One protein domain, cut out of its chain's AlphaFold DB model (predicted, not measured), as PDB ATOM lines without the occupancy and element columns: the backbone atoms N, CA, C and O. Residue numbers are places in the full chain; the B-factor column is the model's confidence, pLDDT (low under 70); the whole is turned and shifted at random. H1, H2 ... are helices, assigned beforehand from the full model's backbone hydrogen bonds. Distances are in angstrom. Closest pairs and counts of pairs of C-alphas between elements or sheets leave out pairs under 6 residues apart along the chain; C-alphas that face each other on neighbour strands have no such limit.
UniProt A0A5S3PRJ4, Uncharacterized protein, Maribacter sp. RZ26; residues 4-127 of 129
ATOM      1  N   LEU A   4     191.737 250.661 168.490       66.12
ATOM      2  CA  LEU A   4     193.011 250.840 169.199       66.12
ATOM      3  C   LEU A   4     192.858 250.835 170.732       66.12
ATOM      4  O   LEU A   4     193.637 250.185 171.431       66.12
ATOM      5  N   LYS A   5     191.814 251.477 171.279       66.00
ATOM      6  CA  LYS A   5     191.499 251.386 172.720       66.00
ATOM      7  C   LYS A   5     191.078 249.967 173.115       66.00
ATOM      8  O   LYS A   5     191.374 249.519 174.221       66.00
ATOM      9  N   GLN A   6     190.422 249.241 172.209       68.38
ATOM     10  CA  GLN A   6     190.047 247.843 172.422       68.38
ATOM     11  C   GLN A   6     191.274 246.910 172.438       68.38
ATOM     12  O   GLN A   6     191.310 245.992 173.259       68.38
ATOM     13  N   MET A   7     192.296 247.180 171.614       64.25
ATOM     14  CA  MET A   7     193.590 246.485 171.654       64.25
ATOM     15  C   MET A   7     194.308 246.649 172.983       64.25
ATOM     16  O   MET A   7     194.655 245.651 173.614       64.25
ATOM     17  N   ALA A   8     194.465 247.890 173.445       63.12
ATOM     18  CA  ALA A   8     195.123 248.173 174.717       63.12
ATOM     19  C   ALA A   8     194.419 247.486 175.906       63.12
ATOM     20  O   ALA A   8     195.068 247.028 176.844       63.12
ATOM     21  N   SER A   9     193.092 247.347 175.826       69.56
ATOM     22  CA  SER A   9     192.262 246.665 176.825       69.56
ATOM     23  C   SER A   9     192.333 245.129 176.762       69.56
ATOM     24  O   SER A   9     191.912 244.461 177.706       69.56
ATOM     25  N   SER A  10     192.820 244.529 175.670       80.31
ATOM     26  CA  SER A  10     192.649 243.095 175.399       80.31
ATOM     27  C   SER A  10     193.929 242.369 175.020       80.31
ATOM     28  O   SER A  10     193.956 241.630 174.033       80.31
ATOM     29  N   LYS A  11     194.973 242.525 175.839       86.31
ATOM     30  CA  LYS A  11     196.278 241.881 175.617       86.31
ATOM     31  C   LYS A  11     196.132 240.390 175.287       86.31
ATOM     32  O   LYS A  11     196.635 239.951 174.265       86.31
ATOM     33  N   VAL A  12     195.326 239.648 176.056       90.31
ATOM     34  CA  VAL A  12     195.105 238.203 175.851       90.31
ATOM     35  C   VAL A  12     194.549 237.881 174.459       90.31
ATOM     36  O   VAL A  12     195.115 237.041 173.765       90.31
ATOM     37  N   LEU A  13     193.477 238.549 174.019       90.75
ATOM     38  CA  LEU A  13     192.866 238.301 172.705       90.75
ATOM     39  C   LEU A  13     193.863 238.511 171.563       90.75
ATOM     40  O   LEU A  13     193.979 237.659 170.688       90.75
ATOM     41  N   TYR A  14     194.568 239.644 171.569       91.62
ATOM     42  CA  TYR A  14     195.474 239.992 170.477       91.62
ATOM     43  C   TYR A  14     196.780 239.195 170.537       91.62
ATOM     44  O   TYR A  14     197.326 238.882 169.484       91.62
ATOM     45  N   SER A  15     197.229 238.769 171.723       93.12
ATOM     46  CA  SER A  15     198.314 237.792 171.858       93.12
ATOM     47  C   SER A  15     197.932 236.436 171.262       93.12
ATOM     48  O   SER A  15     198.718 235.863 170.517       93.12
ATOM     49  N   LEU A  16     196.720 235.935 171.530       95.06
ATOM     50  CA  LEU A  16     196.229 234.679 170.948       95.06
ATOM     51  C   LEU A  16     196.044 234.785 169.432       95.06
ATOM     52  O   LEU A  16     196.421 233.872 168.700       95.06
ATOM     53  N   LEU A  17     195.501 235.911 168.958       94.50
ATOM     54  CA  LEU A  17     195.369 236.194 167.532       94.50
ATOM     55  C   LEU A  17     196.748 236.206 166.860       94.50
ATOM     56  O   LEU A  17     196.955 235.474 165.896       94.50
ATOM     57  N   GLY A  18     197.702 236.965 167.405       94.50
ATOM     58  CA  GLY A  18     199.067 237.053 166.891       94.50
ATOM     59  C   GLY A  18     199.777 235.700 166.871       94.50
ATOM     60  O   GLY A  18     200.331 235.324 165.843       94.50
ATOM     61  N   LEU A  19     199.682 234.928 167.959       95.69
ATOM     62  CA  LEU A  19     200.247 233.580 168.038       95.69
ATOM     63  C   LEU A  19     199.647 232.653 166.971       95.69
ATOM     64  O   LEU A  19     200.382 231.941 166.293       95.69
ATOM     65  N   SER A  20     198.325 232.697 166.783       96.38
ATOM     66  CA  SER A  20     197.653 231.875 165.771       96.38
ATOM     67  C   SER A  20     198.054 232.254 164.343       96.38
ATOM     68  O   SER A  20     198.315 231.374 163.528       96.38
ATOM     69  N   VAL A  21     198.156 233.550 164.039       96.38
ATOM     70  CA  VAL A  21     198.578 234.037 162.720       96.38
ATOM     71  C   VAL A  21     200.026 233.645 162.450       96.38
ATOM     72  O   VAL A  21     200.319 233.121 161.379       96.38
ATOM     73  N   LEU A  22     200.915 233.829 163.430       96.56
ATOM     74  CA  LEU A  22     202.318 233.440 163.318       96.56
ATOM     75  C   LEU A  22     202.463 231.937 163.064       96.56
ATOM     76  O   LEU A  22     203.220 231.536 162.185       96.56
ATOM     77  N   PHE A  23     201.699 231.109 163.779       95.31
ATOM     78  CA  PHE A  23     201.680 229.665 163.563       95.31
ATOM     79  C   PHE A  23     201.335 229.299 162.110       95.31
ATOM     80  O   PHE A  23     202.070 228.544 161.468       95.31
ATOM     81  N   PHE A  24     200.247 229.855 161.564       95.44
ATOM     82  CA  PHE A  24     199.856 229.585 160.178       95.44
ATOM     83  C   PHE A  24     200.822 230.188 159.160       95.44
ATOM     84  O   PHE A  24     200.975 229.625 158.080       95.44
ATOM     85  N   LEU A  25     201.497 231.289 159.492       96.12
ATOM     86  CA  LEU A  25     202.515 231.880 158.631       96.12
ATOM     87  C   LEU A  25     203.738 230.966 158.527       96.12
ATOM     88  O   LEU A  25     204.176 230.668 157.421       96.12
ATOM     89  N   VAL A  26     204.231 230.458 159.663       94.94
ATOM     90  CA  VAL A  26     205.331 229.481 159.695       94.94
ATOM     91  C   VAL A  26     204.949 228.239 158.898       94.94
ATOM     92  O   VAL A  26     205.702 227.837 158.017       94.94
ATOM     93  N   LYS A  27     203.748 227.683 159.120       91.00
ATOM     94  CA  LYS A  27     203.236 226.573 158.303       91.00
ATOM     95  C   LYS A  27     203.193 226.942 156.821       91.00
ATOM     96  O   LYS A  27     203.668 226.165 156.006       91.00
ATOM     97  N   GLY A  28     202.679 228.117 156.471       93.44
ATOM     98  CA  GLY A  28     202.645 228.618 155.099       93.44
ATOM     99  C   GLY A  28     204.016 228.585 154.431       93.44
ATOM    100  O   GLY A  28     204.148 228.041 153.340       93.44
ATOM    101  N   VAL A  29     205.042 229.094 155.116       94.88
ATOM    102  CA  VAL A  29     206.428 229.093 154.630       94.88
ATOM    103  C   VAL A  29     206.983 227.671 154.517       94.88
ATOM    104  O   VAL A  29     207.580 227.336 153.497       94.88
ATOM    105  N   THR A  30     206.743 226.804 155.507       91.31
ATOM    106  CA  THR A  30     207.166 225.395 155.440       91.31
ATOM    107  C   THR A  30     206.541 224.685 154.237       91.31
ATOM    108  O   THR A  30     207.247 224.016 153.491       91.31
ATOM    109  N   TYR A  31     205.242 224.870 153.984       89.31
ATOM    110  CA  TYR A  31     204.574 224.273 152.824       89.31
ATOM    111  C   TYR A  31     205.059 224.874 151.495       89.31
ATOM    112  O   TYR A  31     205.247 224.141 150.527       89.31
ATOM    113  N   ALA A  32     205.344 226.178 151.453       93.44
ATOM    114  CA  ALA A  32     205.923 226.810 150.272       93.44
ATOM    115  C   ALA A  32     207.313 226.240 149.940       93.44
ATOM    116  O   ALA A  32     207.610 226.018 148.769       93.44
ATOM    117  N   SER A  33     208.132 225.922 150.952       91.81
ATOM    118  CA  SER A  33     209.459 225.318 150.739       91.81
ATOM    119  C   SER A  33     209.419 223.913 150.123       91.81
ATOM    120  O   SER A  33     210.380 223.516 149.473       91.81
ATOM    121  N   ILE A  34     208.297 223.195 150.255       90.06
ATOM    122  CA  ILE A  34     208.057 221.892 149.606       90.06
ATOM    123  C   ILE A  34     207.220 222.021 148.318       90.06
ATOM    124  O   ILE A  34     206.671 221.038 147.832       90.06
ATOM    125  N   GLY A  35     207.085 223.237 147.770       90.06
ATOM    126  CA  GLY A  35     206.384 223.514 146.510       90.06
ATOM    127  C   GLY A  35     204.866 223.694 146.623       90.06
ATOM    128  O   GLY A  35     204.196 223.906 145.613       90.06
ATOM    129  N   SER A  36     204.295 223.652 147.832       91.12
ATOM    130  CA  SER A  36     202.863 223.863 148.062       91.12
ATOM    131  C   SER A  36     202.575 225.310 148.474       91.12
ATOM    132  O   SER A  36     202.691 225.691 149.637       91.12
ATOM    133  N   TYR A  37     202.157 226.135 147.513       93.38
ATOM    134  CA  TYR A  37     201.901 227.568 147.735       93.38
ATOM    135  C   TYR A  37     200.493 227.889 148.268       93.38
ATOM    136  O   TYR A  37     200.204 229.029 148.635       93.38
ATOM    137  N   VAL A  38     199.599 226.899 148.341       92.44
ATOM    138  CA  VAL A  38     198.209 227.110 148.788       92.44
ATOM    139  C   VAL A  38     198.142 227.642 150.231       92.44
ATOM    140  O   VAL A  38     197.449 228.640 150.456       92.44
ATOM    141  N   PRO A  39     198.875 227.080 151.216       91.50
ATOM    142  CA  PRO A  39     198.782 227.548 152.599       91.50
ATOM    143  C   PRO A  39     199.321 228.969 152.798       91.50
ATOM    144  O   PRO A  39     198.735 229.734 153.565       91.50
ATOM    145  N   ILE A  40     200.397 229.351 152.092       94.75
ATOM    146  CA  ILE A  40     200.966 230.705 152.195       94.75
ATOM    147  C   ILE A  40     200.037 231.760 151.579       94.75
ATOM    148  O   ILE A  40     199.860 232.842 152.144       94.75
ATOM    149  N   LEU A  41     199.372 231.436 150.467       94.81
ATOM    150  CA  LEU A  41     198.389 232.324 149.851       94.81
ATOM    151  C   LEU A  41     197.180 232.525 150.775       94.81
ATOM    152  O   LEU A  41     196.756 233.658 151.006       94.81
ATOM    153  N   PHE A  42     196.683 231.443 151.382       94.06
ATOM    154  CA  PHE A  42     195.564 231.501 152.322       94.06
ATOM    155  C   PHE A  42     195.867 232.373 153.551       94.06
ATOM    156  O   PHE A  42     195.074 233.257 153.887       94.06
ATOM    157  N   ILE A  43     197.018 232.178 154.210       95.56
ATOM    158  CA  ILE A  43     197.376 232.982 155.391       95.56
ATOM    159  C   ILE A  43     197.632 234.449 155.033       95.56
ATOM    160  O   ILE A  43     197.261 235.332 155.802       95.56
ATOM    161  N   THR A  44     198.181 234.734 153.851       95.81
ATOM    162  CA  THR A  44     198.387 236.115 153.386       95.81
ATOM    163  C   THR A  44     197.055 236.847 153.230       95.81
ATOM    164  O   THR A  44     196.888 237.952 153.746       95.81
ATOM    165  N   ILE A  45     196.065 236.206 152.599       95.81
ATOM    166  CA  ILE A  45     194.708 236.758 152.480       95.81
ATOM    167  C   ILE A  45     194.090 236.973 153.867       95.81
ATOM    168  O   ILE A  45     193.524 238.033 154.136       95.81
ATOM    169  N   ALA A  46     194.236 236.007 154.777       94.06
ATOM    170  CA  ALA A  46     193.722 236.134 156.138       94.06
ATOM    171  C   ALA A  46     194.359 237.311 156.899       94.06
ATOM    172  O   ALA A  46     193.644 238.055 157.571       94.06
ATOM    173  N   ILE A  47     195.672 237.529 156.756       95.25
ATOM    174  CA  ILE A  47     196.389 238.675 157.337       95.25
ATOM    175  C   ILE A  47     195.848 239.991 156.778       95.25
ATOM    176  O   ILE A  47     195.590 240.909 157.553       95.25
ATOM    177  N   ILE A  48     195.622 240.083 155.466       96.25
ATOM    178  CA  ILE A  48     195.057 241.285 154.835       96.25
ATOM    179  C   ILE A  48     193.651 241.565 155.380       96.25
ATOM    180  O   ILE A  48     193.361 242.694 155.773       96.25
ATOM    181  N   ILE A  49     192.789 240.547 155.467       94.62
ATOM    182  CA  ILE A  49     191.424 240.688 155.998       94.62
ATOM    183  C   ILE A  49     191.452 241.095 157.481       94.62
ATOM    184  O   ILE A  49     190.707 241.990 157.894       94.62
ATOM    185  N   LEU A  50     192.325 240.482 158.288       93.25
ATOM    186  CA  LEU A  50     192.517 240.835 159.697       93.25
ATOM    187  C   LEU A  50     193.060 242.259 159.851       93.25
ATOM    188  O   LEU A  50     192.540 243.010 160.672       93.25
ATOM    189  N   GLY A  51     194.037 242.665 159.041       92.44
ATOM    190  CA  GLY A  51     194.588 244.021 159.012       92.44
ATOM    191  C   GLY A  51     193.534 245.061 158.632       92.44
ATOM    192  O   GLY A  51     193.323 246.042 159.344       92.44
ATOM    193  N   TRP A  52     192.782 244.798 157.564       92.94
ATOM    194  CA  TRP A  52     191.676 245.642 157.114       92.94
ATOM    195  C   TRP A  52     190.576 245.780 158.168       92.94
ATOM    196  O   TRP A  52     189.952 246.831 158.294       92.94
ATOM    197  N   SER A  53     190.360 244.753 158.991       91.00
ATOM    198  CA  SER A  53     189.355 244.797 160.050       91.00
ATOM    199  C   SER A  53     189.605 245.894 161.099       91.00
ATOM    200  O   SER A  53     188.646 246.353 161.720       91.00
ATOM    201  N   PHE A  54     190.854 246.347 161.278       87.56
ATOM    202  CA  PHE A  54     191.213 247.398 162.239       87.56
ATOM    203  C   PHE A  54     190.750 248.797 161.823       87.56
ATOM    204  O   PHE A  54     190.551 249.652 162.685       87.56
ATOM    205  N   THR A  55     190.539 249.034 160.526       88.62
ATOM    206  CA  THR A  55     190.035 250.317 160.004       88.62
ATOM    207  C   THR A  55     188.507 250.360 159.940       88.62
ATOM    208  O   THR A  55     187.914 251.378 159.578       88.62
ATOM    209  N   ARG A  56     187.841 249.254 160.294       88.00
ATOM    210  CA  ARG A  56     186.382 249.113 160.270       88.00
ATOM    211  C   ARG A  56     185.774 249.281 161.660       88.00
ATOM    212  O   ARG A  56     186.454 249.375 162.678       88.00
ATOM    213  N   CYS A  57     184.445 249.341 161.707       86.31
ATOM    214  CA  CYS A  57     183.722 249.464 162.966       86.31
ATOM    215  C   CYS A  57     183.879 248.203 163.835       86.31
ATOM    216  O   CYS A  57     184.038 247.086 163.334       86.31
ATOM    217  N   ASN A  58     183.742 248.356 165.157       85.31
ATOM    218  CA  ASN A  58     183.957 247.267 166.121       85.31
ATOM    219  C   ASN A  58     183.102 246.021 165.847       85.31
ATOM    220  O   ASN A  58     183.501 244.906 166.179       85.31
ATOM    221  N   LYS A  59     181.908 246.189 165.258       87.50
ATOM    222  CA  LYS A  59     181.055 245.057 164.873       87.50
ATOM    223  C   LYS A  59     181.748 244.198 163.814       87.50
ATOM    224  O   LYS A  59     181.836 242.991 164.019       87.50
ATOM    225  N   VAL A  60     182.260 244.801 162.743       89.69
ATOM    226  CA  VAL A  60     182.944 244.095 161.645       89.69
ATOM    227  C   VAL A  60     184.235 243.450 162.140       89.69
ATOM    228  O   VAL A  60     184.434 242.259 161.921       89.69
ATOM    229  N   HIS A  61     185.043 244.182 162.913       90.31
ATOM    230  CA  HIS A  61     186.275 243.652 163.506       90.31
ATOM    231  C   HIS A  61     186.032 242.364 164.310       90.31
ATOM    232  O   HIS A  61     186.696 241.350 164.109       90.31
ATOM    233  N   ARG A  62     184.997 242.355 165.161       89.81
ATOM    234  CA  ARG A  62     184.624 241.161 165.934       89.81
ATOM    235  C   ARG A  62     184.129 240.004 165.069       89.81
ATOM    236  O   ARG A  62     184.386 238.859 165.428       89.81
ATOM    237  N   HIS A  63     183.403 240.273 163.983       92.69
ATOM    238  CA  HIS A  63     182.967 239.211 163.069       92.69
ATOM    239  C   HIS A  63     184.163 238.575 162.368       92.69
ATOM    240  O   HIS A  63     184.238 237.354 162.318       92.69
ATOM    241  N   ILE A  64     185.126 239.384 161.925       94.38
ATOM    242  CA  ILE A  64     186.347 238.894 161.284       94.38
ATOM    243  C   ILE A  64     187.183 238.055 162.262       94.38
ATOM    244  O   ILE A  64     187.582 236.947 161.919       94.38
ATOM    245  N   ILE A  65     187.376 238.506 163.510       94.50
ATOM    246  CA  ILE A  65     188.088 237.707 164.526       94.50
ATOM    247  C   ILE A  65     187.348 236.396 164.835       94.50
ATOM    248  O   ILE A  65     187.978 235.353 164.987       94.50
ATOM    249  N   ARG A  66     186.011 236.419 164.930       94.56
ATOM    250  CA  ARG A  66     185.216 235.195 165.137       94.56
ATOM    251  C   ARG A  66     185.347 234.234 163.969       94.56
ATOM    252  O   ARG A  66     185.524 233.045 164.200       94.56
ATOM    253  N   PHE A  67     185.266 234.746 162.748       95.31
ATOM    254  CA  PHE A  67     185.447 233.956 161.540       95.31
ATOM    255  C   PHE A  67     186.832 233.300 161.523       95.31
ATOM    256  O   PHE A  67     186.928 232.090 161.346       95.31
ATOM    257  N   TRP A  68     187.885 234.059 161.840       96.50
ATOM    258  CA  TRP A  68     189.235 233.522 162.001       96.50
ATOM    259  C   TRP A  68     189.295 232.400 163.046       96.50
ATOM    260  O   TRP A  68     189.811 231.322 162.773       96.50
ATOM    261  N   ALA A  69     188.698 232.602 164.220       96.25
ATOM    262  CA  ALA A  69     188.667 231.581 165.263       96.25
ATOM    263  C   ALA A  69     187.912 230.307 164.844       96.25
ATOM    264  O   ALA A  69     188.339 229.208 165.188       96.25
ATOM    265  N   ILE A  70     186.824 230.440 164.078       96.75
ATOM    266  CA  ILE A  70     186.089 229.302 163.510       96.75
ATOM    267  C   ILE A  70     186.978 228.523 162.536       96.75
ATOM    268  O   ILE A  70     187.011 227.299 162.612       96.75
ATOM    269  N   LEU A  71     187.736 229.207 161.673       95.88
ATOM    270  CA  LEU A  71     188.680 228.554 160.762       95.88
ATOM    271  C   LEU A  71     189.759 227.771 161.519       95.88
ATOM    272  O   LEU A  71     190.056 226.640 161.144       95.88
ATOM    273  N   ILE A  72     190.300 228.331 162.608       96.44
ATOM    274  CA  ILE A  72     191.262 227.625 163.470       96.44
ATOM    275  C   ILE A  72     190.636 226.353 164.051       96.44
ATOM    276  O   ILE A  72     191.251 225.290 164.000       96.44
ATOM    277  N   ILE A  73     189.427 226.461 164.609       97.50
ATOM    278  CA  ILE A  73     188.719 225.328 165.220       97.50
ATOM    279  C   ILE A  73     188.450 224.252 164.176       97.50
ATOM    280  O   ILE A  73     188.708 223.081 164.441       97.50
ATOM    281  N   LEU A  74     187.967 224.639 162.994       96.31
ATOM    282  CA  LEU A  74     187.694 223.716 161.900       96.31
ATOM    283  C   LEU A  74     188.972 222.995 161.468       96.31
ATOM    284  O   LEU A  74     188.994 221.770 161.420       96.31
ATOM    285  N   TRP A  75     190.054 223.742 161.236       94.94
ATOM    286  CA  TRP A  75     191.354 223.183 160.872       94.94
ATOM    287  C   TRP A  75     191.870 222.194 161.924       94.94
ATOM    288  O   TRP A  75     192.243 221.070 161.586       94.94
ATOM    289  N   ALA A  76     191.854 222.582 163.202       95.56
ATOM    290  CA  ALA A  76     192.340 221.738 164.287       95.56
ATOM    291  C   ALA A  76     191.477 220.481 164.461       95.56
ATOM    292  O   ALA A  76     192.011 219.394 164.668       95.56
ATOM    293  N   SER A  77     190.155 220.613 164.331       95.88
ATOM    294  CA  SER A  77     189.219 219.490 164.451       95.88
ATOM    295  C   SER A  77     189.406 218.490 163.314       95.88
ATOM    296  O   SER A  77     189.561 217.303 163.578       95.88
ATOM    297  N   ILE A  78     189.472 218.964 162.062       94.06
ATOM    298  CA  ILE A  78     189.743 218.107 160.897       94.06
ATOM    299  C   ILE A  78     191.069 217.373 161.087       94.06
ATOM    300  O   ILE A  78     191.144 216.170 160.865       94.06
ATOM    301  N   ARG A  79     192.111 218.070 161.551       91.25
ATOM    302  CA  ARG A  79     193.429 217.469 161.771       91.25
ATOM    303  C   ARG A  79     193.416 216.378 162.843       91.25
ATOM    304  O   ARG A  79     194.019 215.333 162.632       91.25
ATOM    305  N   LEU A  80     192.716 216.596 163.955       92.31
ATOM    306  CA  LEU A  80     192.573 215.592 165.013       92.31
ATOM    307  C   LEU A  80     191.751 214.381 164.548       92.31
ATOM    308  O   LEU A  80     192.109 213.254 164.869       92.31
ATOM    309  N   VAL A  81     190.694 214.598 163.760       91.12
ATOM    310  CA  VAL A  81     189.911 213.503 163.162       91.12
ATOM    311  C   VAL A  81     190.769 212.694 162.191       91.12
ATOM    312  O   VAL A  81     190.787 211.472 162.281       91.12
ATOM    313  N   LEU A  82     191.520 213.358 161.307       88.56
ATOM    314  CA  LEU A  82     192.427 212.685 160.373       88.56
ATOM    315  C   LEU A  82     193.499 211.873 161.103       88.56
ATOM    316  O   LEU A  82     193.793 210.763 160.682       88.56
ATOM    317  N   TRP A  83     194.037 212.386 162.213       87.00
ATOM    318  CA  TRP A  83     194.964 211.616 163.040       87.00
ATOM    319  C   TRP A  83     194.335 210.310 163.547       87.00
ATOM    320  O   TRP A  83     194.933 209.253 163.375       87.00
ATOM    321  N   ILE A  84     193.117 210.365 164.100       86.88
ATOM    322  CA  ILE A  84     192.405 209.168 164.583       86.88
ATOM    323  C   ILE A  84     192.184 208.167 163.442       86.88
ATOM    324  O   ILE A  84     192.408 206.975 163.620       86.88
ATOM    325  N   VAL A  85     191.769 208.645 162.265       86.31
ATOM    326  CA  VAL A  85     191.538 207.790 161.090       86.31
ATOM    327  C   VAL A  85     192.825 207.090 160.645       86.31
ATOM    328  O   VAL A  85     192.800 205.893 160.375       86.31
ATOM    329  N   LEU A  86     193.949 207.806 160.613       82.31
ATOM    330  CA  LEU A  86     195.245 207.260 160.190       82.31
ATOM    331  C   LEU A  86     195.845 206.268 161.195       82.31
ATOM    332  O   LEU A  86     196.638 205.416 160.801       82.31
ATOM    333  N   GLU A  87     195.477 206.368 162.474       81.62
ATOM    334  CA  GLU A  87     195.877 205.392 163.493       81.62
ATOM    335  C   GLU A  87     195.117 204.063 163.335       81.62
ATOM    336  O   GLU A  87     195.653 202.999 163.636       81.62
ATOM    337  N   ILE A  88     193.875 204.117 162.838       83.56
ATOM    338  CA  ILE A  88     193.023 202.940 162.615       83.56
ATOM    339  C   ILE A  88     193.366 202.246 161.289       83.56
ATOM    340  O   ILE A  88     193.417 201.019 161.238       83.56
ATOM    341  N   ASP A  89     193.602 203.014 160.221       74.50
ATOM    342  CA  ASP A  89     193.888 202.495 158.879       74.50
ATOM    343  C   ASP A  89     195.311 202.864 158.434       74.50
ATOM    344  O   ASP A  89     195.571 203.890 157.800       74.50
ATOM    345  N   THR A  90     196.264 201.992 158.769       65.50
ATOM    346  CA  THR A  90     197.679 202.189 158.424       65.50
ATOM    347  C   THR A  90     197.998 201.884 156.960       65.50
ATOM    348  O   THR A  90     199.072 202.259 156.484       65.50
ATOM    349  N   THR A  91     197.087 201.221 156.242       63.16
ATOM    350  CA  THR A  91     197.273 200.764 154.855       63.16
ATOM    351  C   THR A  91     197.359 201.910 153.842       63.16
ATOM    352  O   THR A  91     197.919 201.730 152.765       63.16
ATOM    353  N   LEU A  92     196.885 203.106 154.207       56.81
ATOM    354  CA  LEU A  92     196.919 204.321 153.381       56.81
ATOM    355  C   LEU A  92     198.169 205.201 153.589       56.81
ATOM    356  O   LEU A  92     198.281 206.259 152.970       56.81
ATOM    357  N   THR A  93     199.096 204.826 154.479       55.69
ATOM    358  CA  THR A  93     200.128 205.769 154.943       55.69
ATOM    359  C   THR A  93     201.470 205.658 154.227       55.69
ATOM    360  O   THR A  93     202.322 204.844 154.577       55.69
ATOM    361  N   GLU A  94     201.717 206.575 153.288       63.69
ATOM    362  CA  GLU A  94     203.082 206.950 152.915       63.69
ATOM    363  C   GLU A  94     203.814 207.551 154.128       63.69
ATOM    364  O   GLU A  94     203.215 208.236 154.968       63.69
ATOM    365  N   SER A  95     205.127 207.324 154.219       67.19
ATOM    366  CA  SER A  95     205.977 207.814 155.320       67.19
ATOM    367  C   SER A  95     205.822 209.325 155.576       67.19
ATOM    368  O   SER A  95     205.811 209.771 156.724       67.19
ATOM    369  N   HIS A  96     205.571 210.097 154.518       64.81
ATOM    370  CA  HIS A  96     205.359 211.547 154.541       64.81
ATOM    371  C   HIS A  96     204.081 211.973 155.286       64.81
ATOM    372  O   HIS A  96     204.045 213.040 155.898       64.81
ATOM    373  N   LEU A  97     203.023 211.151 155.264       66.00
ATOM    374  CA  LEU A  97     201.789 211.426 156.006       66.00
ATOM    375  C   LEU A  97     201.982 211.150 157.500       66.00
ATOM    376  O   LEU A  97     201.537 211.940 158.332       66.00
ATOM    377  N   ARG A  98     202.724 210.097 157.861       68.00
ATOM    378  CA  ARG A  98     203.019 209.777 159.268       68.00
ATOM    379  C   ARG A  98     203.795 210.886 159.975       68.00
ATOM    380  O   ARG A  98     203.454 211.233 161.102       68.00
ATOM    381  N   GLU A  99     204.770 211.506 159.311       69.94
ATOM    382  CA  GLU A  99     205.495 212.647 159.889       69.94
ATOM    383  C   GLU A  99     204.591 213.870 160.110       69.94
ATOM    384  O   GLU A  99     204.740 214.600 161.096       69.94
ATOM    385  N   GLN A 100     203.593 214.082 159.245       70.31
ATOM    386  CA  GLN A 100     202.646 215.187 159.395       70.31
ATOM    387  C   GLN A 100     201.666 214.989 160.562       70.31
ATOM    388  O   GLN A 100     201.240 215.983 161.157       70.31
ATOM    389  N   PHE A 101     201.340 213.749 160.927       74.06
ATOM    390  CA  PHE A 101     200.417 213.411 162.022       74.06
ATOM    391  C   PHE A 101     201.118 212.887 163.282       74.06
ATOM    392  O   PHE A 101     200.484 212.280 164.142       74.06
ATOM    393  N   GLY A 102     202.418 213.158 163.429       80.25
ATOM    394  CA  GLY A 102     203.166 212.796 164.630       80.25
ATOM    395  C   GLY A 102     202.622 213.447 165.911       80.25
ATOM    396  O   GLY A 102     201.984 214.503 165.885       80.25
ATOM    397  N   ILE A 103     202.950 212.849 167.059       82.94
ATOM    398  CA  ILE A 103     202.471 213.245 168.401       82.94
ATOM    399  C   ILE A 103     202.625 214.754 168.655       82.94
ATOM    400  O   ILE A 103     201.684 215.413 169.097       82.94
ATOM    401  N   VAL A 104     203.783 215.330 168.312       86.81
ATOM    402  CA  VAL A 104     204.054 216.771 168.484       86.81
ATOM    403  C   VAL A 104     203.068 217.627 167.681       86.81
ATOM    404  O   VAL A 104     202.550 218.622 168.186       86.81
ATOM    405  N   GLN A 105     202.758 217.234 166.444       86.50
ATOM    406  CA  GLN A 105     201.814 217.963 165.592       86.50
ATOM    407  C   GLN A 105     200.381 217.872 166.126       86.50
ATOM    408  O   GLN A 105     199.617 218.832 165.992       86.50
ATOM    409  N   ASN A 106     200.013 216.770 166.777       88.19
ATOM    410  CA  ASN A 106     198.693 216.619 167.391       88.19
ATOM    411  C   ASN A 106     198.563 217.451 168.670       88.19
ATOM    412  O   ASN A 106     197.541 218.110 168.856       88.19
ATOM    413  N   ILE A 107     199.619 217.535 169.488       92.94
ATOM    414  CA  ILE A 107     199.671 218.457 170.635       92.94
ATOM    415  C   ILE A 107     199.489 219.903 170.159       92.94
ATOM    416  O   ILE A 107     198.665 220.638 170.704       92.94
ATOM    417  N   ILE A 108     200.197 220.302 169.099       92.94
ATOM    418  CA  ILE A 108     200.039 221.626 168.483       92.94
ATOM    419  C   ILE A 108     198.597 221.837 167.999       92.94
ATOM    420  O   ILE A 108     198.027 222.905 168.212       92.94
ATOM    421  N   SER A 109     197.985 220.824 167.384       93.56
ATOM    422  CA  SER A 109     196.594 220.889 166.913       93.56
ATOM    423  C   SER A 109     195.623 221.119 168.071       93.56
ATOM    424  O   SER A 109     194.733 221.962 167.980       93.56
ATOM    425  N   LEU A 110     195.840 220.436 169.195       95.38
ATOM    426  CA  LEU A 110     195.029 220.570 170.398       95.38
ATOM    427  C   LEU A 110     195.214 221.948 171.056       95.38
ATOM    428  O   LEU A 110     194.234 222.592 171.429       95.38
ATOM    429  N   LEU A 111     196.446 222.465 171.111       96.12
ATOM    430  CA  LEU A 111     196.720 223.836 171.555       96.12
ATOM    431  C   LEU A 111     196.028 224.871 170.658       96.12
ATOM    432  O   LEU A 111     195.404 225.805 171.164       96.12
ATOM    433  N   MET A 112     196.078 224.691 169.338       96.69
ATOM    434  CA  MET A 112     195.404 225.578 168.386       96.69
ATOM    435  C   MET A 112     193.880 225.518 168.523       96.69
ATOM    436  O   MET A 112     193.225 226.561 168.462       96.69
ATOM    437  N   LEU A 113     193.311 224.342 168.795       97.00
ATOM    438  CA  LEU A 113     191.891 224.196 169.114       97.00
ATOM    439  C   LEU A 113     191.516 225.021 170.356       97.00
ATOM    440  O   LEU A 113     190.555 225.795 170.323       97.00
ATOM    441  N   LEU A 114     192.307 224.918 171.430       97.00
ATOM    442  CA  LEU A 114     192.108 225.704 172.652       97.00
ATOM    443  C   LEU A 114     192.235 227.212 172.395       97.00
ATOM    444  O   LEU A 114     191.425 227.986 172.910       97.00
ATOM    445  N   ILE A 115     193.199 227.634 171.570       96.50
ATOM    446  CA  ILE A 115     193.359 229.033 171.146       96.50
ATOM    447  C   ILE A 115     192.098 229.516 170.422       96.50
ATOM    448  O   ILE A 115     191.547 230.551 170.800       96.50
ATOM    449  N   GLY A 116     191.596 228.762 169.440       95.50
ATOM    450  CA  GLY A 116     190.379 229.108 168.702       95.50
ATOM    451  C   GLY A 116     189.163 229.262 169.622       95.50
ATOM    452  O   GLY A 116     188.469 230.282 169.583       95.50
ATOM    453  N   ILE A 117     188.949 228.306 170.532       96.69
ATOM    454  CA  ILE A 117     187.863 228.362 171.524       96.69
ATOM    455  C   ILE A 117     188.017 229.588 172.437       96.69
ATOM    456  O   ILE A 117     187.039 230.297 172.702       96.69
ATOM    457  N   LYS A 118     189.236 229.870 172.911       95.69
ATOM    458  CA  LYS A 118     189.514 231.003 173.802       95.69
ATOM    459  C   LYS A 118     189.285 232.345 173.104       95.69
ATOM    460  O   LYS A 118     188.669 233.223 173.704       95.69
ATOM    461  N   ILE A 119     189.667 232.485 171.832       94.75
ATOM    462  CA  ILE A 119     189.372 233.682 171.026       94.75
ATOM    463  C   ILE A 119     187.855 233.907 170.933       94.75
ATOM    464  O   ILE A 119     187.386 235.017 171.185       94.75
ATOM    465  N   ILE A 120     187.055 232.871 170.642       94.06
ATOM    466  CA  ILE A 120     185.587 233.010 170.582       94.06
ATOM    467  C   ILE A 120     185.013 233.475 171.926       94.06
ATOM    468  O   ILE A 120     184.159 234.370 171.952       94.06
ATOM    469  N   ARG A 121     185.481 232.892 173.038       92.56
ATOM    470  CA  ARG A 121     185.035 233.256 174.394       92.56
ATOM    471  C   ARG A 121     185.330 234.722 174.711       92.56
ATOM    472  O   ARG A 121     184.410 235.445 175.094       92.56
ATOM    473  N   GLU A 122     186.553 235.180 174.455       90.81
ATOM    474  CA  GLU A 122     186.979 236.574 174.653       90.81
ATOM    475  C   GLU A 122     186.146 237.558 173.813       90.81
ATOM    476  O   GLU A 122     185.689 238.597 174.297       90.81
ATOM    477  N   VAL A 123     185.858 237.217 172.550       89.31
ATOM    478  CA  VAL A 123     185.018 238.070 171.694       89.31
ATOM    479  C   VAL A 123     183.547 238.066 172.141       89.31
ATOM    480  O   VAL A 123     182.824 239.035 171.891       89.31
ATOM    481  N   LYS A 124     183.052 236.991 172.770       86.25
ATOM    482  CA  LYS A 124     181.683 236.931 173.314       86.25
ATOM    483  C   LYS A 124     181.546 237.771 174.583       86.25
ATOM    484  O   LYS A 124     180.607 238.559 174.654       86.25
ATOM    485  N   GLN A 125     182.484 237.657 175.524       81.38
ATOM    486  CA  GLN A 125     182.496 238.445 176.765       81.38
ATOM    487  C   GLN A 125     182.488 239.952 176.473       81.38
ATOM    488  O   GLN A 125     181.701 240.696 177.043       81.38
ATOM    489  N   ARG A 126     183.243 240.395 175.463       71.56
ATOM    490  CA  ARG A 126     183.287 241.806 175.031       71.56
ATOM    491  C   ARG A 126     182.093 242.285 174.195       71.56
ATOM    492  O   ARG A 126     182.112 243.406 173.700       71.56
ATOM    493  N   LYS A 127     181.092 241.436 173.940       65.00
ATOM    494  CA  LYS A 127     179.787 241.882 173.415       65.00
ATOM    495  C   LYS A 127     178.855 242.310 174.559       65.00
ATOM    496  O   LYS A 127     177.920 243.054 174.295       65.00
TER     497      LYS A 127
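This is residues 4 to 127 of the 129 residues of an uncharacterized protein of Maribacter sp. RZ26 (UniProt A0A5S3PRJ4). Four helices, H2, H3, H4 and H6, make an elongated up-and-down bundle, each running against the one before; H2 and H3 spread away from H4 and H6 toward the H2 to H3 link. Residues 91 to 96 stick out. The printed part has 124 residues with six named helices, H1 to H6 in order along the chain, which hold 107 of them, and no named strand; its class is all helix, and it is only just compact, close to loose, with a radius of gyration of the C-alphas of 16.2 A and spans of 53 by 29 by 19 A.

H1, residues 4 to 9, is close to but not clearly touching H2, residues 11 to 33 (closest C-alphas Met 7 and Tyr 14, 6.9 A). H2 and H3, residues 38 to 53, form a hairpin at a shallow tilt of 28 degrees (Gly 28 and Ile 40, 4.0 A). H4, residues 58 to 88, touches H6, residues 103 to 127 (Ala 69 and Gly 116, 4.6 A). O i to N i+4 pairs are within hydrogen-bond range throughout H1 to H4, and 20 of 21 in H6.

H4 is 45.4 A long, from (183.957, 247.267, 166.121). H5 is residues 95 to 100.

The printed part has no cut. Residues 4 to 9, 90 to 99 and 127 are under pLDDT 70.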